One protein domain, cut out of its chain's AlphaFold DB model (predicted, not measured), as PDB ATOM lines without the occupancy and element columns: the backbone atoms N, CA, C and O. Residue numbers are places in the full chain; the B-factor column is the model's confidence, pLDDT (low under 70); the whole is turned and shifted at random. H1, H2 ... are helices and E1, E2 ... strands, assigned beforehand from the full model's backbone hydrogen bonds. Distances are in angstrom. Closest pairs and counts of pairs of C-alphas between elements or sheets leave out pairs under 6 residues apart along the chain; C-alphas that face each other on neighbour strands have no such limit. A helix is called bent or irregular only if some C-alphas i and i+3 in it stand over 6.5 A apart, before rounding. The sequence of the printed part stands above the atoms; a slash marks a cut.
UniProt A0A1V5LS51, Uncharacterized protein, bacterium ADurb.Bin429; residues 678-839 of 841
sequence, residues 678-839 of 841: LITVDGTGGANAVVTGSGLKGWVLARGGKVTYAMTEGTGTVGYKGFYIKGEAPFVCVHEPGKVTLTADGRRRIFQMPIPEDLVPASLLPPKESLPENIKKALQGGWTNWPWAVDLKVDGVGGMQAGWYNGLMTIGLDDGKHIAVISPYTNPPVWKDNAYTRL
ATOM      1  N   LEU A 678      51.033 -29.717 -11.235       93.38
ATOM      2  CA  LEU A 678      51.015 -28.394 -10.615       93.38
ATOM      3  C   LEU A 678      50.288 -27.390 -11.514       93.38
ATOM      4  O   LEU A 678      50.609 -27.258 -12.693       93.38
ATOM      5  N   ILE A 679      49.334 -26.665 -10.944       91.50
ATOM      6  CA  ILE A 679      48.431 -25.762 -11.655       91.50
ATOM      7  C   ILE A 679      48.463 -24.409 -10.952       91.50
ATOM      8  O   ILE A 679      48.287 -24.339  -9.737       91.50
ATOM      9  N   THR A 680      48.683 -23.337 -11.707       92.00
ATOM     10  CA  THR A 680      48.577 -21.963 -11.199       92.00
ATOM     11  C   THR A 680      47.118 -21.519 -11.222       92.00
ATOM     12  O   THR A 680      46.409 -21.779 -12.192       92.00
ATOM     13  N   VAL A 681      46.683 -20.835 -10.167       90.44
ATOM     14  CA  VAL A 681      45.361 -20.209 -10.056       90.44
ATOM     15  C   VAL A 681      45.561 -18.695 -10.050       90.44
ATOM     16  O   VAL A 681      46.342 -18.189  -9.244       90.44
ATOM     17  N   ASP A 682      44.885 -17.979 -10.948       87.38
ATOM     18  CA  ASP A 682      45.044 -16.531 -11.165       87.38
ATOM     19  C   ASP A 682      43.841 -15.687 -10.698       87.38
ATOM     20  O   ASP A 682      43.859 -14.458 -10.800       87.38
ATOM     21  N   GLY A 683      42.830 -16.340 -10.121       80.69
ATOM     22  CA  GLY A 683      41.641 -15.709  -9.553       80.69
ATOM     23  C   GLY A 683      40.481 -15.492 -10.523       80.69
ATOM     24  O   GLY A 683      39.433 -15.038 -10.068       80.69
ATOM     25  N   THR A 684      40.611 -15.829 -11.813       74.81
ATOM     26  CA  THR A 684      39.652 -15.392 -12.853       74.81
ATOM     27  C   THR A 684      38.546 -16.382 -13.248       74.81
ATOM     28  O   THR A 684      37.791 -16.103 -14.171       74.81
ATOM     29  N   GLY A 685      38.356 -17.502 -12.544       61.81
ATOM     30  CA  GLY A 685      37.442 -18.561 -12.997       61.81
ATOM     31  C   GLY A 685      38.132 -19.416 -14.060       61.81
ATOM     32  O   GLY A 685      38.297 -18.990 -15.192       61.81
ATOM     33  N   GLY A 686      38.594 -20.609 -13.673       56.22
ATOM     34  CA  GLY A 686      39.632 -21.370 -14.383       56.22
ATOM     35  C   GLY A 686      39.494 -21.545 -15.907       56.22
ATOM     36  O   GLY A 686      38.458 -21.954 -16.422       56.22
ATOM     37  N   ALA A 687      40.630 -21.392 -16.596       49.72
ATOM     38  CA  ALA A 687      40.871 -21.780 -17.990       49.72
ATOM     39  C   ALA A 687      41.071 -23.309 -18.201       49.72
ATOM     40  O   ALA A 687      41.551 -23.731 -19.252       49.72
ATOM     41  N   ASN A 688      40.751 -24.161 -17.211       60.06
ATOM     42  CA  ASN A 688      40.965 -25.617 -17.258       60.06
ATOM     43  C   ASN A 688      39.820 -26.381 -16.559       60.06
ATOM     44  O   ASN A 688      39.475 -26.075 -15.424       60.06
ATOM     45  N   ALA A 689      39.271 -27.420 -17.201       62.72
ATOM     46  CA  ALA A 689      38.096 -28.168 -16.734       62.72
ATOM     47  C   ALA A 689      38.271 -28.919 -15.393       62.72
ATOM     48  O   ALA A 689      37.279 -29.327 -14.794       62.72
ATOM     49  N   VAL A 690      39.507 -29.134 -14.918       69.94
ATOM     50  CA  VAL A 690      39.789 -29.946 -13.712       69.94
ATOM     51  C   VAL A 690      39.985 -29.102 -12.442       69.94
ATOM     52  O   VAL A 690      39.781 -29.614 -11.337       69.94
ATOM     53  N   VAL A 691      40.361 -27.825 -12.583       77.75
ATOM     54  CA  VAL A 691      40.521 -26.872 -11.471       77.75
ATOM     55  C   VAL A 691      39.554 -25.720 -11.643       77.75
ATOM     56  O   VAL A 691      39.608 -24.988 -12.627       77.75
ATOM     57  N   THR A 692      38.715 -25.518 -10.636       82.00
ATOM     58  CA  THR A 692      37.865 -24.336 -10.528       82.00
ATOM     59  C   THR A 692      38.507 -23.366  -9.544       82.00
ATOM     60  O   THR A 692      39.086 -23.770  -8.539       82.00
ATOM     61  N   GLY A 693      38.468 -22.072  -9.835       78.44
ATOM     62  CA  GLY A 693      39.108 -21.070  -8.989       78.44
ATOM     63  C   GLY A 693      38.540 -19.697  -9.271       78.44
ATOM     64  O   GLY A 693      38.673 -19.242 -10.395       78.44
ATOM     65  N   SER A 694      37.911 -19.055  -8.293       85.38
ATOM     66  CA  SER A 694      37.379 -17.691  -8.403       85.38
ATOM     67  C   SER A 694      37.809 -16.891  -7.181       85.38
ATOM     68  O   SER A 694      37.684 -17.384  -6.060       85.38
ATOM     69  N   GLY A 695      38.369 -15.699  -7.396       87.31
ATOM     70  CA  GLY A 695      38.777 -14.761  -6.342       87.31
ATOM     71  C   GLY A 695      40.056 -15.119  -5.570       87.31
ATOM     72  O   GLY A 695      40.580 -14.271  -4.854       87.31
ATOM     73  N   LEU A 696      40.596 -16.334  -5.728       91.62
ATOM     74  CA  LEU A 696      41.835 -16.794  -5.081       91.62
ATOM     75  C   LEU A 696      42.977 -16.959  -6.080       91.62
ATOM     76  O   LEU A 696      42.765 -17.453  -7.187       91.62
ATOM     77  N   LYS A 697      44.200 -16.638  -5.651       92.94
ATOM     78  CA  LYS A 697      45.421 -16.872  -6.430       92.94
ATOM     79  C   LYS A 697      46.421 -17.729  -5.666       92.94
ATOM     80  O   LYS A 697      46.492 -17.671  -4.437       92.94
ATOM     81  N   GLY A 698      47.202 -18.517  -6.399       95.19
ATOM     82  CA  GLY A 698      48.204 -19.421  -5.837       95.19
ATOM     83  C   GLY A 698      48.396 -20.668  -6.693       95.19
ATOM     84  O   GLY A 698      48.422 -20.588  -7.922       95.19
ATOM     85  N   TRP A 699      48.524 -21.829  -6.049       95.38
ATOM     86  CA  TRP A 699      48.794 -23.095  -6.732       95.38
ATOM     87  C   TRP A 699      47.962 -24.264  -6.209       95.38
ATOM     88  O   TRP A 699      47.696 -24.376  -5.013       95.38
ATOM     89  N   VAL A 700      47.631 -25.185  -7.110       95.19
ATOM     90  CA  VAL A 700      47.084 -26.508  -6.798       95.19
ATOM     91  C   VAL A 700      48.063 -27.566  -7.293       95.19
ATOM     92  O   VAL A 700      48.402 -27.597  -8.472       95.19
ATOM     93  N   LEU A 701      48.517 -28.440  -6.400       95.88
ATOM     94  CA  LEU A 701      49.389 -29.569  -6.716       95.88
ATOM     95  C   LEU A 701      48.652 -30.881  -6.437       95.88
ATOM     96  O   LEU A 701      48.323 -31.164  -5.286       95.88
ATOM     97  N   ALA A 702      48.452 -31.702  -7.465       94.12
ATOM     98  CA  ALA A 702      47.813 -33.013  -7.355       94.12
ATOM     99  C   ALA A 702      48.819 -34.166  -7.551       94.12
ATOM    100  O   ALA A 702      49.554 -34.202  -8.543       94.12
ATOM    101  N   ARG A 703      48.825 -35.122  -6.608       92.88
ATOM    102  CA  ARG A 703      49.686 -36.321  -6.548       92.88
ATOM    103  C   ARG A 703      48.881 -37.556  -6.150       92.88
ATOM    104  O   ARG A 703      48.657 -37.800  -4.966       92.88
ATOM    105  N   GLY A 704      48.440 -38.350  -7.124       88.56
ATOM    106  CA  GLY A 704      47.565 -39.492  -6.838       88.56
ATOM    107  C   GLY A 704      46.292 -39.038  -6.109       88.56
ATOM    108  O   GLY A 704      45.548 -38.217  -6.641       88.56
ATOM    109  N   GLY A 705      46.062 -39.542  -4.891       88.19
ATOM    110  CA  GLY A 705      44.940 -39.142  -4.027       88.19
ATOM    111  C   GLY A 705      45.173 -37.884  -3.177       88.19
ATOM    112  O   GLY A 705      44.251 -37.439  -2.505       88.19
ATOM    113  N   LYS A 706      46.381 -37.308  -3.184       94.44
ATOM    114  CA  LYS A 706      46.742 -36.138  -2.372       94.44
ATOM    115  C   LYS A 706      46.707 -34.857  -3.201       94.44
ATOM    116  O   LYS A 706      47.352 -34.775  -4.246       94.44
ATOM    117  N   VAL A 707      46.014 -33.834  -2.715       95.38
ATOM    118  CA  VAL A 707      45.902 -32.513  -3.346       95.38
ATOM    119  C   VAL A 707      46.307 -31.436  -2.349       95.38
ATOM    120  O   VAL A 707      45.815 -31.403  -1.226       95.38
ATOM    121  N   THR A 708      47.215 -30.550  -2.750       97.31
ATOM    122  CA  THR A 708      47.646 -29.392  -1.957       97.31
ATOM    123  C   THR A 708      47.180 -28.105  -2.622       97.31
ATOM    124  O   THR A 708      47.564 -27.827  -3.756       97.31
ATOM    125  N   TYR A 709      46.389 -27.317  -1.905       97.00
ATOM    126  CA  TYR A 709      45.947 -25.972  -2.262       97.00
ATOM    127  C   TYR A 709      46.814 -24.977  -1.492       97.00
ATOM    128  O   TYR A 709      46.727 -24.917  -0.270       97.00
ATOM    129  N   ALA A 710      47.659 -24.220  -2.181       97.12
ATOM    130  CA  ALA A 710      48.557 -23.230  -1.591       97.12
ATOM    131  C   ALA A 710      48.172 -21.841  -2.111       97.12
ATOM    132  O   ALA A 710      48.624 -21.432  -3.182       97.12
ATOM    133  N   MET A 711      47.274 -21.160  -1.397       96.81
ATOM    134  CA  MET A 711      46.700 -19.880  -1.820       96.81
ATOM    135  C   MET A 711      47.442 -18.724  -1.158       96.81
ATOM    136  O   MET A 711      47.619 -18.713   0.060       96.81
ATOM    137  N   THR A 712      47.871 -17.753  -1.959       94.69
ATOM    138  CA  THR A 712      48.728 -16.639  -1.533       94.69
ATOM    139  C   THR A 712      47.953 -15.355  -1.296       94.69
ATOM    140  O   THR A 712      48.317 -14.590  -0.410       94.69
ATOM    141  N   GLU A 713      46.902 -15.102  -2.076       91.44
ATOM    142  CA  GLU A 713      46.143 -13.849  -2.028       91.44
ATOM    143  C   GLU A 713      44.681 -14.034  -2.479       91.44
ATOM    144  O   GLU A 713      44.346 -14.990  -3.186       91.44
ATOM    145  N   GLY A 714      43.827 -13.095  -2.060       89.50
ATOM    146  CA  GLY A 714      42.412 -13.027  -2.426       89.50
ATOM    147  C   GLY A 714      41.451 -13.745  -1.471       89.50
ATOM    148  O   GLY A 714      41.855 -14.343  -0.471       89.50
ATOM    149  N   THR A 715      40.166 -13.682  -1.813       89.94
ATOM    150  CA  THR A 715      39.058 -14.336  -1.107       89.94
ATOM    151  C   THR A 715      38.143 -14.966  -2.139       89.94
ATOM    152  O   THR A 715      37.760 -14.317  -3.110       89.94
ATOM    153  N   GLY A 716      37.769 -16.224  -1.941       89.56
ATOM    154  CA  GLY A 716      36.907 -16.914  -2.890       89.56
ATOM    155  C   GLY A 716      36.987 -18.421  -2.747       89.56
ATOM    156  O   GLY A 716      37.130 -18.918  -1.633       89.56
ATOM    157  N   THR A 717      36.888 -19.138  -3.863       91.31
ATOM    158  CA  THR A 717      36.812 -20.605  -3.898       91.31
ATOM    159  C   THR A 717      37.873 -21.178  -4.825       91.31
ATOM    160  O   THR A 717      38.047 -20.679  -5.932       91.31
ATOM    161  N   VAL A 718      38.540 -22.253  -4.403       93.56
ATOM    162  CA  VAL A 718      39.449 -23.060  -5.229       93.56
ATOM    163  C   VAL A 718      39.086 -24.537  -5.109       93.56
ATOM    164  O   VAL A 718      38.815 -25.026  -4.015       93.56
ATOM    165  N   GLY A 719      39.062 -25.262  -6.222       92.75
ATOM    166  CA  GLY A 719      38.641 -26.656  -6.288       92.75
ATOM    167  C   GLY A 719      39.475 -27.487  -7.250       92.75
ATOM    168  O   GLY A 719      40.082 -26.975  -8.186       92.75
ATOM    169  N   TYR A 720      39.510 -28.792  -6.996       90.81
ATOM    170  CA  TYR A 720      40.113 -29.794  -7.872       90.81
ATOM    171  C   TYR A 720      39.202 -31.017  -7.892       90.81
ATOM    172  O   TYR A 720      38.968 -31.639  -6.849       90.81
ATOM    173  N   LYS A 721      38.687 -31.366  -9.076       86.19
ATOM    174  CA  LYS A 721      37.637 -32.388  -9.229       86.19
ATOM    175  C   LYS A 721      36.440 -32.076  -8.304       86.19
ATOM    176  O   LYS A 721      35.880 -30.992  -8.396       86.19
ATOM    177  N   GLY A 722      36.044 -33.006  -7.429       81.19
ATOM    178  CA  GLY A 722      34.879 -32.874  -6.543       81.19
ATOM    179  C   GLY A 722      35.131 -32.181  -5.196       81.19
ATOM    180  O   GLY A 722      34.168 -31.914  -4.483       81.19
ATOM    181  N   PHE A 723      36.383 -31.879  -4.830       89.56
ATOM    182  CA  PHE A 723      36.706 -31.211  -3.562       89.56
ATOM    183  C   PHE A 723      37.085 -29.746  -3.793       89.56
ATOM    184  O   PHE A 723      37.840 -29.424  -4.717       89.56
ATOM    185  N   TYR A 724      36.587 -28.857  -2.933       92.31
ATOM    186  CA  TYR A 724      36.872 -27.428  -2.990       92.31
ATOM    187  C   TYR A 724      37.017 -26.817  -1.603       92.31
ATOM    188  O   TYR A 724      36.575 -27.376  -0.604       92.31
ATOM    189  N   ILE A 725      37.615 -25.633  -1.559       93.56
ATOM    190  CA  ILE A 725      37.771 -24.824  -0.357       93.56
ATOM    191  C   ILE A 725      37.386 -23.396  -0.710       93.56
ATOM    192  O   ILE A 725      37.938 -22.817  -1.646       93.56
ATOM    193  N   LYS A 726      36.457 -22.832   0.056       92.62
ATOM    194  CA  LYS A 726      36.111 -21.412   0.055       92.62
ATOM    195  C   LYS A 726      36.702 -20.752   1.301       92.62
ATOM    196  O   LYS A 726      36.567 -21.303   2.391       92.62
ATOM    197  N   GLY A 727      37.359 -19.603   1.157       91.88
ATOM    198  CA  GLY A 727      37.993 -18.885   2.268       91.88
ATOM    199  C   GLY A 727      38.835 -17.681   1.833       91.88
ATOM    200  O   GLY A 727      38.854 -17.311   0.660       91.88
ATOM    201  N   GLU A 728      39.534 -17.080   2.799       92.62
ATOM    202  CA  GLU A 728      40.451 -15.939   2.626       92.62
ATOM    203  C   GLU A 728      41.911 -16.428   2.657       92.62
ATOM    204  O   GLU A 728      42.307 -17.163   3.561       92.62
ATOM    205  N   ALA A 729      42.740 -16.014   1.698       92.56
ATOM    206  CA  ALA A 729      44.180 -16.285   1.688       92.56
ATOM    207  C   ALA A 729      44.964 -15.398   2.696       92.56
ATOM    208  O   ALA A 729      44.445 -14.404   3.205       92.56
ATOM    209  N   PRO A 730      46.236 -15.704   3.017       94.94
ATOM    210  CA  PRO A 730      46.973 -16.925   2.704       94.94
ATOM    211  C   PRO A 730      46.499 -18.148   3.491       94.94
ATOM    212  O   PRO A 730      46.199 -18.056   4.683       94.94
ATOM    213  N   PHE A 731      46.512 -19.308   2.835       97.12
ATOM    214  CA  PHE A 731      46.350 -20.604   3.490       97.12
ATOM    215  C   PHE A 731      47.004 -21.730   2.687       97.12
ATOM    216  O   PHE A 731      47.188 -21.639   1.471       97.12
ATOM    217  N   VAL A 732      47.297 -22.830   3.377       97.69
ATOM    218  CA  VAL A 732      47.622 -24.116   2.762       97.69
ATOM    219  C   VAL A 732      46.603 -25.139   3.225       97.69
ATOM    220  O   VAL A 732      46.390 -25.298   4.421       97.69
ATOM    221  N   CYS A 733      45.990 -25.857   2.294       97.44
ATOM    222  CA  CYS A 733      45.157 -27.002   2.613       97.44
ATOM    223  C   CYS A 733      45.648 -28.238   1.876       97.44
ATOM    224  O   CYS A 733      45.882 -28.202   0.671       97.44
ATOM    225  N   VAL A 734      45.793 -29.334   2.603       96.81
ATOM    226  CA  VAL A 734      46.185 -30.635   2.083       96.81
ATOM    227  C   VAL A 734      45.013 -31.579   2.278       96.81
ATOM    228  O   VAL A 734      44.660 -31.891   3.412       96.81
ATOM    229  N   HIS A 735      44.430 -32.028   1.176       94.81
ATOM    230  CA  HIS A 735      43.416 -33.073   1.146       94.81
ATOM    231  C   HIS A 735      44.080 -34.383   0.717       94.81
ATOM    232  O   HIS A 735      44.691 -34.447  -0.349       94.81
ATOM    233  N   GLU A 736      44.009 -35.410   1.554       93.62
ATOM    234  CA  GLU A 736      44.507 -36.758   1.276       93.62
ATOM    235  C   GLU A 736      43.510 -37.797   1.816       93.62
ATOM    236  O   GLU A 736      42.678 -37.440   2.650       93.62
ATOM    237  N   PRO A 737      43.563 -39.065   1.365       89.56
ATOM    238  CA  PRO A 737      42.583 -40.056   1.780       89.56
ATOM    239  C   PRO A 737      42.466 -40.172   3.305       89.56
ATOM    240  O   PRO A 737      43.453 -40.446   3.991       89.56
ATOM    241  N   GLY A 738      41.266 -39.947   3.835       86.19
ATOM    242  CA  GLY A 738      40.969 -39.994   5.260       86.19
ATOM    243  C   GLY A 738      41.510 -38.803   6.059       86.19
ATOM    244  O   GLY A 738      41.595 -38.897   7.285       86.19
ATOM    245  N   LYS A 739      41.924 -37.694   5.428       91.88
ATOM    246  CA  LYS A 739      42.465 -36.543   6.165       91.88
ATOM    247  C   LYS A 739      42.450 -35.230   5.382       91.88
ATOM    248  O   LYS A 739      42.904 -35.140   4.246       91.88
ATOM    249  N   VAL A 740      42.063 -34.154   6.059       94.69
ATOM    250  CA  VAL A 740      42.266 -32.781   5.578       94.69
ATOM    251  C   VAL A 740      43.100 -32.014   6.600       94.69
ATOM    252  O   VAL A 740      42.795 -32.016   7.789       94.69
ATOM    253  N   THR A 741      44.178 -31.369   6.154       96.69
ATOM    254  CA  THR A 741      45.021 -30.499   6.987       96.69
ATOM    255  C   THR A 741      44.979 -29.084   6.441       96.69
ATOM    256  O   THR A 741      45.394 -28.856   5.312       96.69
ATOM    257  N   LEU A 742      44.522 -28.135   7.245       96.38
ATOM    258  CA  LEU A 742      44.412 -26.727   6.901       96.38
ATOM    259  C   LEU A 742      45.365 -25.915   7.779       96.38
ATOM    260  O   LEU A 742      45.357 -26.042   8.996       96.38
ATOM    261  N   THR A 743      46.188 -25.076   7.164       96.69
ATOM    262  CA  THR A 743      47.102 -24.153   7.838       96.69
ATOM    263  C   THR A 743      46.812 -22.738   7.373       96.69
ATOM    264  O   THR A 743      46.755 -22.482   6.170       96.69
ATOM    265  N   ALA A 744      46.661 -21.817   8.316       95.12
ATOM    266  CA  ALA A 744      46.464 -20.403   8.032       95.12
ATOM    267  C   ALA A 744      47.251 -19.552   9.038       95.12
ATOM    268  O   ALA A 744      47.470 -19.985  10.166       95.12
ATOM    269  N   ASP A 745      47.696 -18.370   8.609       92.56
ATOM    270  CA  ASP A 745      48.471 -17.430   9.432       92.56
ATOM    271  C   ASP A 745      48.023 -15.988   9.177       92.56
ATOM    272  O   ASP A 745      47.733 -15.619   8.034       92.56
ATOM    273  N   GLY A 746      47.912 -15.174  10.219       89.81
ATOM    274  CA  GLY A 746      47.475 -13.784  10.150       89.81
ATOM    275  C   GLY A 746      46.149 -13.573  10.863       89.81
ATOM    276  O   GLY A 746      45.998 -13.978  12.001       89.81
ATOM    277  N   ARG A 747      45.197 -12.893  10.229       89.94
ATOM    278  CA  ARG A 747      43.904 -12.604  10.866       89.94
ATOM    279  C   ARG A 747      42.966 -13.815  10.857       89.94
ATOM    280  O   ARG A 747      43.152 -14.716  10.036       89.94
ATOM    281  N   ARG A 748      41.925 -13.775  11.689       89.62
ATOM    282  CA  ARG A 748      40.855 -14.770  11.792       89.62
ATOM    283  C   ARG A 748      40.193 -15.003  10.440       89.62
ATOM    284  O   ARG A 748      39.885 -14.046   9.722       89.62
ATOM    285  N   ARG A 749      39.941 -16.274  10.115       89.50
ATOM    286  CA  ARG A 749      39.376 -16.733   8.835       89.50
ATOM    287  C   ARG A 749      38.293 -17.774   9.038       89.50
ATOM    288  O   ARG A 749      38.349 -18.567   9.975       89.50
ATOM    289  N   ILE A 750      37.355 -17.811   8.097       89.50
ATOM    290  CA  ILE A 750      36.321 -18.838   8.009       89.50
ATOM    291  C   ILE A 750      36.498 -19.579   6.686       89.50
ATOM    292  O   ILE A 750      36.547 -18.964   5.620       89.50
ATOM    293  N   PHE A 751      36.591 -20.900   6.767       91.81
ATOM    294  CA  PHE A 751      36.731 -21.795   5.628       91.81
ATOM    295  C   PHE A 751      35.481 -22.643   5.472       91.81
ATOM    296  O   PHE A 751      34.949 -23.127   6.467       91.81
ATOM    297  N   GLN A 752      35.050 -22.859   4.233       90.25
ATOM    298  CA  GLN A 752      33.954 -23.758   3.882       90.25
ATOM    299  C   GLN A 752      34.459 -24.792   2.875       90.25
ATOM    300  O   GLN A 752      35.198 -24.448   1.954       90.25
ATOM    301  N   MET A 753      34.078 -26.052   3.038       90.00
ATOM    302  CA  MET A 753      34.493 -27.146   2.152       90.00
ATOM    303  C   MET A 753      33.472 -28.291   2.207       90.00
ATOM    304  O   MET A 753      32.721 -28.375   3.182       90.00
ATOM    305  N   PRO A 754      33.398 -29.176   1.198       84.69
ATOM    306  CA  PRO A 754      32.577 -30.372   1.299       84.69
ATOM    307  C   PRO A 754      33.167 -31.342   2.328       84.69
ATOM    308  O   PRO A 754      34.367 -31.318   2.592       84.69
ATOM    309  N   ILE A 755      32.324 -32.198   2.904       77.44
ATOM    310  CA  ILE A 755      32.744 -33.335   3.725       77.44
ATOM    311  C   ILE A 755      33.270 -34.410   2.762       77.44
ATOM    312  O   ILE A 755      32.484 -34.912   1.958       77.44
ATOM    313  N   PRO A 756      34.566 -34.758   2.802       74.69
ATOM    314  CA  PRO A 756      35.108 -35.845   1.998       74.69
ATOM    315  C   PRO A 756      34.393 -37.176   2.303       74.69
ATOM    316  O   PRO A 756      34.210 -37.534   3.468       74.69
ATOM    317  N   GLU A 757      33.979 -37.911   1.266       68.25
ATOM    318  CA  GLU A 757      33.254 -39.195   1.393       68.25
ATOM    319  C   GLU A 757      34.076 -40.288   2.099       68.25
ATOM    320  O   GLU A 757      33.541 -41.215   2.698       68.25
ATOM    321  N   ASP A 758      35.395 -40.165   2.049       68.38
ATOM    322  CA  ASP A 758      36.380 -41.007   2.717       68.38
ATOM    323  C   ASP A 758      36.628 -40.612   4.184       68.38
ATOM    324  O   ASP A 758      37.219 -41.391   4.933       68.38
ATOM    325  N   LEU A 759      36.155 -39.437   4.623       70.44
ATOM    326  CA  LEU A 759      36.062 -39.094   6.045       70.44
ATOM    327  C   LEU A 759      34.788 -39.645   6.687       70.44
ATOM    328  O   LEU A 759      34.809 -40.045   7.850       70.44
ATOM    329  N   VAL A 760      33.687 -39.665   5.932       65.31
ATOM    330  CA  VAL A 760      32.375 -40.123   6.395       65.31
ATOM    331  C   VAL A 760      31.780 -41.059   5.343       65.31
ATOM    332  O   VAL A 760      31.136 -40.577   4.408       65.31
ATOM    333  N   PRO A 761      31.963 -42.387   5.484       53.66
ATOM    334  CA  PRO A 761      31.397 -43.349   4.552       53.66
ATOM    335  C   PRO A 761      29.892 -43.138   4.389       53.66
ATOM    336  O   PRO A 761      29.168 -43.013   5.380       53.66
ATOM    337  N   ALA A 762      29.399 -43.176   3.149       50.91
ATOM    338  CA  ALA A 762      27.969 -43.058   2.855       50.91
ATOM    339  C   ALA A 762      27.112 -44.097   3.610       50.91
ATOM    340  O   ALA A 762      25.942 -43.849   3.863       50.91
ATOM    341  N   SER A 763      27.696 -45.228   4.023       45.31
ATOM    342  CA  SER A 763      27.057 -46.268   4.838       45.31
ATOM    343  C   SER A 763      26.793 -45.874   6.298       45.31
ATOM    344  O   SER A 763      25.956 -46.500   6.942       45.31
ATOM    345  N   LEU A 764      27.489 -44.862   6.833       46.72
ATOM    346  CA  LEU A 764      27.208 -44.291   8.159       46.72
ATOM    347  C   LEU A 764      26.068 -43.263   8.121       46.72
ATOM    348  O   LEU A 764      25.586 -42.835   9.169       46.72
ATOM    349  N   LEU A 765      25.611 -42.892   6.923       49.41
ATOM    350  CA  LEU A 765      24.365 -42.175   6.710       49.41
ATOM    351  C   LEU A 765      23.301 -43.235   6.380       49.41
ATOM    352  O   LEU A 765      23.441 -43.936   5.380       49.41
ATOM    353  N   PRO A 766      22.243 -43.419   7.189       43.47
ATOM    354  CA  PRO A 766      21.177 -44.352   6.846       43.47
ATOM    355  C   PRO A 766      20.667 -43.999   5.442       43.47
ATOM    356  O   PRO A 766      20.422 -42.808   5.200       43.47
ATOM    357  N   PRO A 767      20.514 -44.980   4.522       50.19
ATOM    358  CA  PRO A 767      20.001 -44.721   3.183       50.19
ATOM    359  C   PRO A 767      18.760 -43.853   3.307       50.19
ATOM    360  O   PRO A 767      17.853 -44.185   4.079       50.19
ATOM    361  N   LYS A 768      18.738 -42.710   2.622       50.72
ATOM    362  CA  LYS A 768      17.699 -41.689   2.805       50.72
ATOM    363  C   LYS A 768      16.303 -42.282   2.609       50.72
ATOM    364  O   LYS A 768      15.347 -41.847   3.241       50.72
ATOM    365  N   GLU A 769      16.212 -43.315   1.780       54.91
ATOM    366  CA  GLU A 769      15.036 -44.106   1.442       54.91
ATOM    367  C   GLU A 769      14.578 -45.016   2.595       54.91
ATOM    368  O   GLU A 769      13.373 -45.200   2.774       54.91
ATOM    369  N   SER A 770      15.519 -45.530   3.395       48.03
ATOM    370  CA  SER A 770      15.295 -46.440   4.534       48.03
ATOM    371  C   SER A 770      14.863 -45.738   5.823       48.03
ATOM    372  O   SER A 770      14.409 -46.383   6.769       48.03
ATOM    373  N   LEU A 771      15.000 -44.412   5.878       49.19
ATOM    374  CA  LEU A 771      14.600 -43.638   7.044       49.19
ATOM    375  C   LEU A 771      13.071 -43.644   7.220       49.19
ATOM    376  O   LEU A 771      12.334 -43.615   6.238       49.19
ATOM    377  N   PRO A 772      12.556 -43.620   8.456       50.00
ATOM    378  CA  PRO A 772      11.157 -43.302   8.717       50.00
ATOM    379  C   PRO A 772      10.752 -41.953   8.102       50.00
ATOM    380  O   PRO A 772      11.524 -40.992   8.107       50.00
ATOM    381  N   GLU A 773       9.526 -41.845   7.589       51.75
ATOM    382  CA  GLU A 773       9.097 -40.673   6.810       51.75
ATOM    383  C   GLU A 773       9.049 -39.372   7.631       51.75
ATOM    384  O   GLU A 773       9.284 -38.280   7.117       51.75
ATOM    385  N   ASN A 774       8.826 -39.481   8.941       44.34
ATOM    386  CA  ASN A 774       8.965 -38.369   9.882       44.34
ATOM    387  C   ASN A 774      10.421 -37.893  10.011       44.34
ATOM    388  O   ASN A 774      10.650 -36.689  10.112       44.34
ATOM    389  N   ILE A 775      11.401 -38.803   9.953       47.75
ATOM    390  CA  ILE A 775      12.819 -38.439   9.911       47.75
ATOM    391  C   ILE A 775      13.136 -37.788   8.565       47.75
ATOM    392  O   ILE A 775      13.725 -36.716   8.565       47.75
ATOM    393  N   LYS A 776      12.673 -38.327   7.428       52.78
ATOM    394  CA  LYS A 776      12.875 -37.690   6.108       52.78
ATOM    395  C   LYS A 776      12.291 -36.279   6.021       52.78
ATOM    396  O   LYS A 776      12.924 -35.396   5.450       52.78
ATOM    397  N   LYS A 777      11.125 -36.035   6.623       48.97
ATOM    398  CA  LYS A 777      10.547 -34.685   6.743       48.97
ATOM    399  C   LYS A 777      11.370 -33.784   7.668       48.97
ATOM    400  O   LYS A 777      11.617 -32.634   7.323       48.97
ATOM    401  N   ALA A 778      11.875 -34.303   8.790       43.00
ATOM    402  CA  ALA A 778      12.800 -33.565   9.655       43.00
ATOM    403  C   ALA A 778      14.144 -33.253   8.958       43.00
ATOM    404  O   ALA A 778      14.729 -32.195   9.192       43.00
ATOM    405  N   LEU A 779      14.606 -34.123   8.046       47.22
ATOM    406  CA  LEU A 779      15.786 -33.884   7.207       47.22
ATOM    407  C   LEU A 779      15.607 -32.685   6.272       47.22
ATOM    408  O   LEU A 779      16.572 -31.965   6.036       47.22
ATOM    409  N   GLN A 780      14.397 -32.447   5.761       43.47
ATOM    410  CA  GLN A 780      14.099 -31.279   4.923       43.47
ATOM    411  C   GLN A 780      14.160 -29.963   5.717       43.47
ATOM    412  O   GLN A 780      14.461 -28.925   5.141       43.47
ATOM    413  N   GLY A 781      13.941 -30.012   7.037       40.47
ATOM    414  CA  GLY A 781      14.059 -28.870   7.950       40.47
ATOM    415  C   GLY A 781      15.459 -28.648   8.536       40.47
ATOM    416  O   GLY A 781      15.604 -27.854   9.461       40.47
ATOM    417  N   GLY A 782      16.484 -29.367   8.059       39.19
ATOM    418  CA  GLY A 782      17.877 -29.137   8.455       39.19
ATOM    419  C   GLY A 782      18.340 -29.799   9.760       39.19
ATOM    420  O   GLY A 782      19.416 -29.481  10.254       39.19
ATOM    421  N   TRP A 783      17.575 -30.742  10.324       39.41
ATOM    422  CA  TRP A 783      17.828 -31.320  11.657       39.41
ATOM    423  C   TRP A 783      18.884 -32.440  11.725       39.41
ATOM    424  O   TRP A 783      18.901 -33.217  12.683       39.41
ATOM    425  N   THR A 784      19.791 -32.564  10.750       45.69
ATOM    426  CA  THR A 784      20.810 -33.623  10.806       45.69
ATOM    427  C   THR A 784      22.074 -33.220  11.529       45.69
ATOM    428  O   THR A 784      23.067 -32.786  10.956       45.69
ATOM    429  N   ASN A 785      22.050 -33.501  12.824       45.19
ATOM    430  CA  ASN A 785      23.256 -33.640  13.604       45.19
ATOM    431  C   ASN A 785      23.852 -35.040  13.404       45.19
ATOM    432  O   ASN A 785      23.613 -35.925  14.222       45.19
ATOM    433  N   TRP A 786      24.744 -35.176  12.414       50.28
ATOM    434  CA  TRP A 786      25.790 -36.223  12.390       50.28
ATOM    435  C   TRP A 786      27.202 -35.726  12.808       50.28
ATOM    436  O   TRP A 786      28.192 -36.070  12.174       50.28
ATOM    437  N   PRO A 787      27.368 -34.912  13.867       45.88
ATOM    438  CA  PRO A 787      28.645 -34.303  14.267       45.88
ATOM    439  C   PRO A 787      29.645 -35.273  14.913       45.88
ATOM    440  O   PRO A 787      30.635 -34.838  15.485       45.88
ATOM    441  N   TRP A 788      29.379 -36.574  14.875       52.59
ATOM    442  CA  TRP A 788      30.301 -37.621  15.306       52.59
ATOM    443  C   TRP A 788      30.966 -38.303  14.111       52.59
ATOM    444  O   TRP A 788      31.502 -39.389  14.260       52.59
ATOM    445  N   ALA A 789      30.911 -37.693  12.928       55.56
ATOM    446  CA  ALA A 789      31.465 -38.282  11.721       55.56
ATOM    447  C   ALA A 789      32.951 -37.928  11.510       55.56
ATOM    448  O   ALA A 789      33.692 -38.730  10.947       55.56
ATOM    449  N   VAL A 790      33.423 -36.782  12.027       69.38
ATOM    450  CA  VAL A 790      34.846 -36.400  11.957       69.38
ATOM    451  C   VAL A 790      35.385 -35.804  13.263       69.38
ATOM    452  O   VAL A 790      34.651 -35.196  14.040       69.38
ATOM    453  N   ASP A 791      36.684 -35.984  13.498       78.06
ATOM    454  CA  ASP A 791      37.472 -35.333  14.547       78.06
ATOM    455  C   ASP A 791      38.100 -34.064  13.975       78.06
ATOM    456  O   ASP A 791      38.915 -34.151  13.055       78.06
ATOM    457  N   LEU A 792      37.737 -32.897  14.510       84.00
ATOM    458  CA  LEU A 792      38.433 -31.643  14.237       84.00
ATOM    459  C   LEU A 792      39.382 -31.331  15.394       84.00
ATOM    460  O   LEU A 792      38.950 -31.118  16.532       84.00
ATOM    461  N   LYS A 793      40.671 -31.252  15.066       88.00
ATOM    462  CA  LYS A 793      41.738 -30.780  15.947       88.00
ATOM    463  C   LYS A 793      42.246 -29.434  15.472       88.00
ATOM    464  O   LYS A 793      42.663 -29.344  14.325       88.00
ATOM    465  N   VAL A 794      42.280 -28.435  16.346       88.25
ATOM    466  CA  VAL A 794      42.990 -27.169  16.099       88.25
ATOM    467  C   VAL A 794      44.145 -27.090  17.082       88.25
ATOM    468  O   VAL A 794      43.937 -27.233  18.285       88.25
ATOM    469  N   ASP A 795      45.365 -26.971  16.562       89.81
ATOM    470  CA  ASP A 795      46.612 -26.927  17.343       89.81
ATOM    471  C   ASP A 795      46.735 -28.078  18.360       89.81
ATOM    472  O   ASP A 795      47.202 -27.930  19.485       89.81
ATOM    473  N   GLY A 796      46.273 -29.264  17.949       84.69
ATOM    474  CA  GLY A 796      46.287 -30.485  18.759       84.69
ATOM    475  C   GLY A 796      45.100 -30.648  19.716       84.69
ATOM    476  O   GLY A 796      44.897 -31.747  20.235       84.69
ATOM    477  N   VAL A 797      44.268 -29.621  19.909       78.88
ATOM    478  CA  VAL A 797      43.059 -29.694  20.742       78.88
ATOM    479  C   VAL A 797      41.900 -30.263  19.916       78.88
ATOM    480  O   VAL A 797      41.422 -29.623  18.985       78.88
ATOM    481  N   GLY A 798      41.479 -31.492  20.233       74.31
ATOM    482  CA  GLY A 798      40.486 -32.261  19.466       74.31
ATOM    483  C   GLY A 798      39.033 -32.147  19.920       74.31
ATOM    484  O   GLY A 798      38.717 -31.541  20.949       74.31
ATOM    485  N   GLY A 799      38.146 -32.782  19.145       66.12
ATOM    486  CA  GLY A 799      36.703 -32.823  19.398       66.12
ATOM    487  C   GLY A 799      35.973 -31.495  19.182       66.12
ATOM    488  O   GLY A 799      34.851 -31.349  19.665       66.12
ATOM    489  N   MET A 800      36.602 -30.523  18.509       72.81
ATOM    490  CA  MET A 800      36.010 -29.208  18.257       72.81
ATOM    491  C   MET A 800      34.820 -29.291  17.305       72.81
ATOM    492  O   MET A 800      34.804 -30.076  16.355       72.81
ATOM    493  N   GLN A 801      33.831 -28.431  17.519       70.19
ATOM    494  CA  GLN A 801      32.700 -28.321  16.615       70.19
ATOM    495  C   GLN A 801      33.093 -27.537  15.354       70.19
ATOM    496  O   GLN A 801      33.344 -26.332  15.412       70.19
ATOM    497  N   ALA A 802      33.054 -28.194  14.193       70.00
ATOM    498  CA  ALA A 802      32.836 -27.497  12.926       70.00
ATOM    499  C   ALA A 802      31.330 -27.257  12.709       70.00
ATOM    500  O   ALA A 802      30.480 -27.941  13.290       70.00
ATOM    501  N   GLY A 803      30.973 -26.291  11.867       64.31
ATOM    502  CA  GLY A 803      29.621 -26.236  11.314       64.31
ATOM    503  C   GLY A 803      29.419 -27.406  10.353       64.31
ATOM    504  O   GLY A 803      30.305 -27.652   9.544       64.31
ATOM    505  N   TRP A 804      28.276 -28.095  10.409       71.69
ATOM    506  CA  TRP A 804      27.938 -29.198   9.495       71.69
ATOM    507  C   TRP A 804      26.548 -28.988   8.916       71.69
ATOM    508  O   TRP A 804      25.600 -28.774   9.671       71.69
ATOM    509  N   TYR A 805      26.414 -29.072   7.594       64.31
ATOM    510  CA  TYR A 805      25.104 -29.070   6.948       64.31
ATOM    511  C   TYR A 805      25.184 -29.618   5.521       64.31
ATOM    512  O   TYR A 805      25.983 -29.137   4.726       64.31
ATOM    513  N   ASN A 806      24.331 -30.593   5.187       62.66
ATOM    514  CA  ASN A 806      24.136 -31.123   3.828       62.66
ATOM    515  C   ASN A 806      25.438 -31.404   3.042       62.66
ATOM    516  O   ASN A 806      25.613 -30.923   1.925       62.66
ATOM    517  N   GLY A 807      26.371 -32.147   3.646       67.50
ATOM    518  CA  GLY A 807      27.639 -32.502   2.998       67.50
ATOM    519  C   GLY A 807      28.667 -31.369   2.935       67.50
ATOM    520  O   GLY A 807      29.691 -31.534   2.285       67.50
ATOM    521  N   LEU A 808      28.428 -30.238   3.605       75.62
ATOM    522  CA  LEU A 808      29.372 -29.133   3.756       75.62
ATOM    523  C   LEU A 808      29.808 -28.981   5.216       75.62
ATOM    524  O   LEU A 808      29.028 -29.235   6.142       75.62
ATOM    525  N   MET A 809      31.036 -28.507   5.404       83.06
ATOM    526  CA  MET A 809      31.593 -28.137   6.697       83.06
ATOM    527  C   MET A 809      32.191 -26.732   6.703       83.06
ATOM    528  O   MET A 809      32.744 -26.289   5.695       83.06
ATOM    529  N   THR A 810      32.112 -26.067   7.859       86.62
ATOM    530  CA  THR A 810      32.679 -24.729   8.084       86.62
ATOM    531  C   THR A 810      33.575 -24.698   9.310       86.62
ATOM    532  O   THR A 810      33.170 -25.134  10.388       86.62
ATOM    533  N   ILE A 811      34.778 -24.141   9.160       88.88
ATOM    534  CA  ILE A 811      35.811 -24.081  10.202       88.88
ATOM    535  C   ILE A 811      36.294 -22.643  10.351       88.88
ATOM    536  O   ILE A 811      36.666 -22.008   9.367       88.88
ATOM    537  N   GLY A 812      36.299 -22.141  11.586       89.38
ATOM    538  CA  GLY A 812      36.949 -20.882  11.938       89.38
ATOM    539  C   GLY A 812      38.335 -21.131  12.522       89.38
ATOM    540  O   GLY A 812      38.490 -22.014  13.365       89.38
ATOM    541  N   LEU A 813      39.320 -20.348  12.089       90.38
ATOM    542  CA  LEU A 813      40.652 -20.264  12.695       90.38
ATOM    543  C   LEU A 813      40.861 -18.838  13.191       90.38
ATOM    544  O   LEU A 813      40.517 -17.907  12.464       90.38
ATOM    545  N   ASP A 814      41.372 -18.683  14.411       87.00
ATOM    546  CA  ASP A 814      41.541 -17.374  15.048       87.00
ATOM    547  C   ASP A 814      42.706 -16.562  14.444       87.00
ATOM    548  O   ASP A 814      43.338 -16.982  13.473       87.00
ATOM    549  N   ASP A 815      42.944 -15.366  14.982       87.69
ATOM    550  CA  ASP A 815      44.143 -14.581  14.716       87.69
ATOM    551  C   ASP A 815      45.398 -15.350  15.164       87.69
ATOM    552  O   ASP A 815      45.506 -15.813  16.297       87.69
ATOM    553  N   GLY A 816      46.392 -15.405  14.286       90.19
ATOM    554  CA  GLY A 816      47.654 -16.096  14.479       90.19
ATOM    555  C   GLY A 816      47.833 -17.247  13.499       90.19
ATOM    556  O   GLY A 816      47.113 -17.387  12.505       90.19
ATOM    557  N   LYS A 817      48.850 -18.061  13.774       93.44
ATOM    558  CA  LYS A 817      49.161 -19.256  12.998       93.44
ATOM    559  C   LYS A 817      48.477 -20.460  13.623       93.44
ATOM    560  O   LYS A 817      48.807 -20.827  14.747       93.44
ATOM    561  N   HIS A 818      47.620 -21.112  12.849       94.19
ATOM    562  CA  HIS A 818      46.849 -22.268  13.292       94.19
ATOM    563  C   HIS A 818      46.941 -23.427  12.307       94.19
ATOM    564  O   HIS A 818      47.013 -23.226  11.089       94.19
ATOM    565  N   ILE A 819      46.886 -24.645  12.846       95.31
ATOM    566  CA  ILE A 819      46.772 -25.884  12.076       95.31
ATOM    567  C   ILE A 819      45.499 -26.613  12.504       95.31
ATOM    568  O   ILE A 819      45.394 -27.100  13.629       95.31
ATOM    569  N   ALA A 820      44.553 -26.734  11.576       93.88
ATOM    570  CA  ALA A 820      43.398 -27.607  11.704       93.88
ATOM    571  C   ALA A 820      43.649 -28.951  11.014       93.88
ATOM    572  O   ALA A 820      44.072 -29.001   9.860       93.88
ATOM    573  N   VAL A 821      43.344 -30.046  11.702       93.38
ATOM    574  CA  VAL A 821      43.356 -31.406  11.157       93.38
ATOM    575  C   VAL A 821      41.962 -31.991  11.302       93.38
ATOM    576  O   VAL A 821      41.412 -32.016  12.402       93.38
ATOM    577  N   ILE A 822      41.413 -32.464  10.190       89.81
ATOM    578  CA  ILE A 822      40.112 -33.115  10.105       89.81
ATOM    579  C   ILE A 822      40.366 -34.565   9.691       89.81
ATOM    580  O   ILE A 822      41.019 -34.813   8.675       89.81
ATOM    581  N   SER A 823      39.873 -35.513  10.475       87.00
ATOM    582  CA  SER A 823      40.029 -36.958  10.243       87.00
ATOM    583  C   SER A 823      38.734 -37.702  10.587       87.00
ATOM    584  O   SER A 823      37.899 -37.119  11.277       87.00
ATOM    585  N   PRO A 824      38.531 -38.967  10.171       76.38
ATOM    586  CA  PRO A 824      37.359 -39.733  10.560       76.38
ATOM    587  C   PRO A 824      37.278 -39.796  12.078       76.38
ATOM    588  O   PRO A 824      38.297 -39.923  12.768       76.38
ATOM    589  N   TYR A 825      36.071 -39.689  12.614       67.62
ATOM    590  CA  TYR A 825      35.894 -39.818  14.047       67.62
ATOM    591  C   TYR A 825      35.929 -41.299  14.413       67.62
ATOM    592  O   TYR A 825      35.012 -42.053  14.106       67.62
ATOM    593  N   THR A 826      37.004 -41.736  15.062       55.09
ATOM    594  CA  THR A 826      37.221 -43.165  15.327       55.09
ATOM    595  C   THR A 826      36.363 -43.718  16.463       55.09
ATOM    596  O   THR A 826      36.339 -44.929  16.635       55.09
ATOM    597  N   ASN A 827      35.717 -42.857  17.262       51.22
ATOM    598  CA  ASN A 827      34.630 -43.168  18.202       51.22
ATOM    599  C   ASN A 827      34.305 -41.911  19.028       51.22
ATOM    600  O   ASN A 827      35.215 -41.349  19.645       51.22
ATOM    601  N   PRO A 828      33.036 -41.483  19.168       54.38
ATOM    602  CA  PRO A 828      32.688 -40.636  20.303       54.38
ATOM    603  C   PRO A 828      33.000 -41.376  21.594       54.38
ATOM    604  O   PRO A 828      33.061 -42.605  21.584       54.38
ATOM    605  N   PRO A 829      33.099 -40.689  22.740       54.44
ATOM    606  CA  PRO A 829      32.860 -41.336  24.023       54.44
ATOM    607  C   PRO A 829      31.374 -41.759  24.119       54.44
ATOM    608  O   PRO A 829      30.635 -41.348  25.010       54.44
ATOM    609  N   VAL A 830      30.898 -42.539  23.145       53.53
ATOM    610  CA  VAL A 830      29.793 -43.470  23.286       53.53
ATOM    611  C   VAL A 830      30.415 -44.720  23.856       53.53
ATOM    612  O   VAL A 830      31.470 -45.162  23.405       53.53
ATOM    613  N   TRP A 831      29.820 -45.240  24.912       55.09
ATOM    614  CA  TRP A 831      30.474 -46.258  25.711       55.09
ATOM    615  C   TRP A 831      30.789 -47.486  24.873       55.09
ATOM    616  O   TRP A 831      29.949 -47.939  24.095       55.09
ATOM    617  N   LYS A 832      31.962 -48.074  25.125       49.47
ATOM    618  CA  LYS A 832      32.389 -49.362  24.554       49.47
ATOM    619  C   LYS A 832      31.329 -50.467  24.725       49.47
ATOM    620  O   LYS A 832      31.315 -51.438  23.973       49.47
ATOM    621  N   ASP A 833      30.417 -50.291  25.682       50.06
ATOM    622  CA  ASP A 833      29.390 -51.258  26.056       50.06
ATOM    623  C   ASP A 833      27.982 -50.994  25.512       50.06
ATOM    624  O   ASP A 833      27.111 -51.842  25.699       50.06
ATOM    625  N   ASN A 834      27.723 -49.879  24.816       49.22
ATOM    626  CA  ASN A 834      26.400 -49.669  24.222       49.22
ATOM    627  C   ASN A 834      26.224 -50.579  22.988       49.22
ATOM    628  O   ASN A 834      27.082 -50.625  22.104       49.22
ATOM    629  N   ALA A 835      25.090 -51.285  22.938       43.81
ATOM    630  CA  ALA A 835      24.685 -52.166  21.848       43.81
ATOM    631  C   ALA A 835      24.771 -51.497  20.466       43.81
ATOM    632  O   ALA A 835      25.185 -52.150  19.518       43.81
ATOM    633  N   TYR A 836      24.459 -50.201  20.348       44.94
ATOM    634  CA  TYR A 836      24.553 -49.475  19.074       44.94
ATOM    635  C   TYR A 836      25.998 -49.289  18.597       44.94
ATOM    636  O   TYR A 836      26.280 -49.481  17.422       44.94
ATOM    637  N   THR A 837      26.933 -48.978  19.498       46.81
ATOM    638  CA  THR A 837      28.370 -48.862  19.180       46.81
ATOM    639  C   THR A 837      28.980 -50.195  18.766       46.81
ATOM    640  O   THR A 837      29.917 -50.210  17.981       46.81
ATOM    641  N   ARG A 838      28.435 -51.316  19.256       45.91
ATOM    642  CA  ARG A 838      28.822 -52.672  18.830       45.91
ATOM    643  C   ARG A 838      28.259 -53.058  17.453       45.91
ATOM    644  O   ARG A 838      28.671 -54.074  16.908       45.91
ATOM    645  N   LEU A 839      27.300 -52.286  16.933       42.41
ATOM    646  CA  LEU A 839      26.697 -52.452  15.605       42.41
ATOM    647  C   LEU A 839      27.284 -51.485  14.565       42.41
ATOM    648  O   LEU A 839      26.955 -51.601  13.386       42.41
TER     649      LEU A 839
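AT A GLANCE: This is residues 678 to 839 of the 841 residues of an uncharacterized protein of bacterium ADurb.Bin429 (UniProt A0A1V5LS51). The strands form a folded wedge of two layers, partly face to face: E5, E6, E11 and E8 in one, E4, E7, E10 and E9 in the other. The bent strands E2 and E3 fold back on themselves and join the layers, E1 runs beside E2, and H1 lies off the strand body; residues 831 to 836 stick out. The printed part has 162 residues, with strands E1 to E7, then H1, then E8 to E11. The branched sheet of eight strands and the sheet E7, E10, E9 are both antiparallel, and the class is mostly strand. It is compact, with a radius of gyration of the C-alphas of 17.3 A, and only just elongated, spanning 51 by 33 by 31 A.

HOW THE PARTS SIT: E1, residues 678 to 684, E2, 691 to 703, E3, 706 to 720, and E4, 723 to 728, form a meander, each strand the antiparallel neighbour of the one before. N 681 and O 698 of E1 and E2 are 2.9 A apart, N 699 and O 710 of E2 and E3 2.9 A, and N 718 and O 725 of E3 and E4 2.9 A, each within hydrogen-bond range. E2 bends by 159 degrees at residue 694 and E3 by 161 degrees at residue 716. E4 and E5, residues 731 to 736, lie on one side of E3, with N 709 to O 733 at 2.8 A. E6, residues 739 to 744, pairs with E5, N 734 to O 741 at 2.8 A, and with E11, residues 818 to 824, N 742 to O 820 at 2.8 A. E8, residues 790 to 794, is an edge strand beside E11, N 793 to O 821 at 2.9 A. E7, residues 749 to 754, has 18 pairs of C-alphas within 8 A of E4, the closest Gly 727 and Phe 751 at 4.6 A. E10, residues 808 to 813, is the inner strand between E7, N 751 to O 811 at 2.8 A, and E9, residues 803 to 805, N 803 to O 810 at 2.9 A. H1, residues 773 to 780, is on neither sheet, and every O i to N i+4 pair in it is within hydrogen-bond range.

IN THESE COORDINATES: E1 begins at C-alpha 678 (51.015, -28.394, -10.615) and is 17.4 A long. E3, the longest strand by residues, is 10.7 A from first to last C-alpha. H1 begins at C-alpha 773 (9.097, -40.673, 6.810). E11, 20.1 A long, ends at C-alpha 824 (37.359, -39.733, 10.560).

THE WHOLE: The C-alphas farthest apart are those of Ala 687 and Asp 833, 54.2 A. The printed part has no cut; the link E7 to H1 is long, with 18 residues. Mean pLDDT of the printed part is 75.7, and 59 residues are under 70, among them 760 to 790 and 825 to 839.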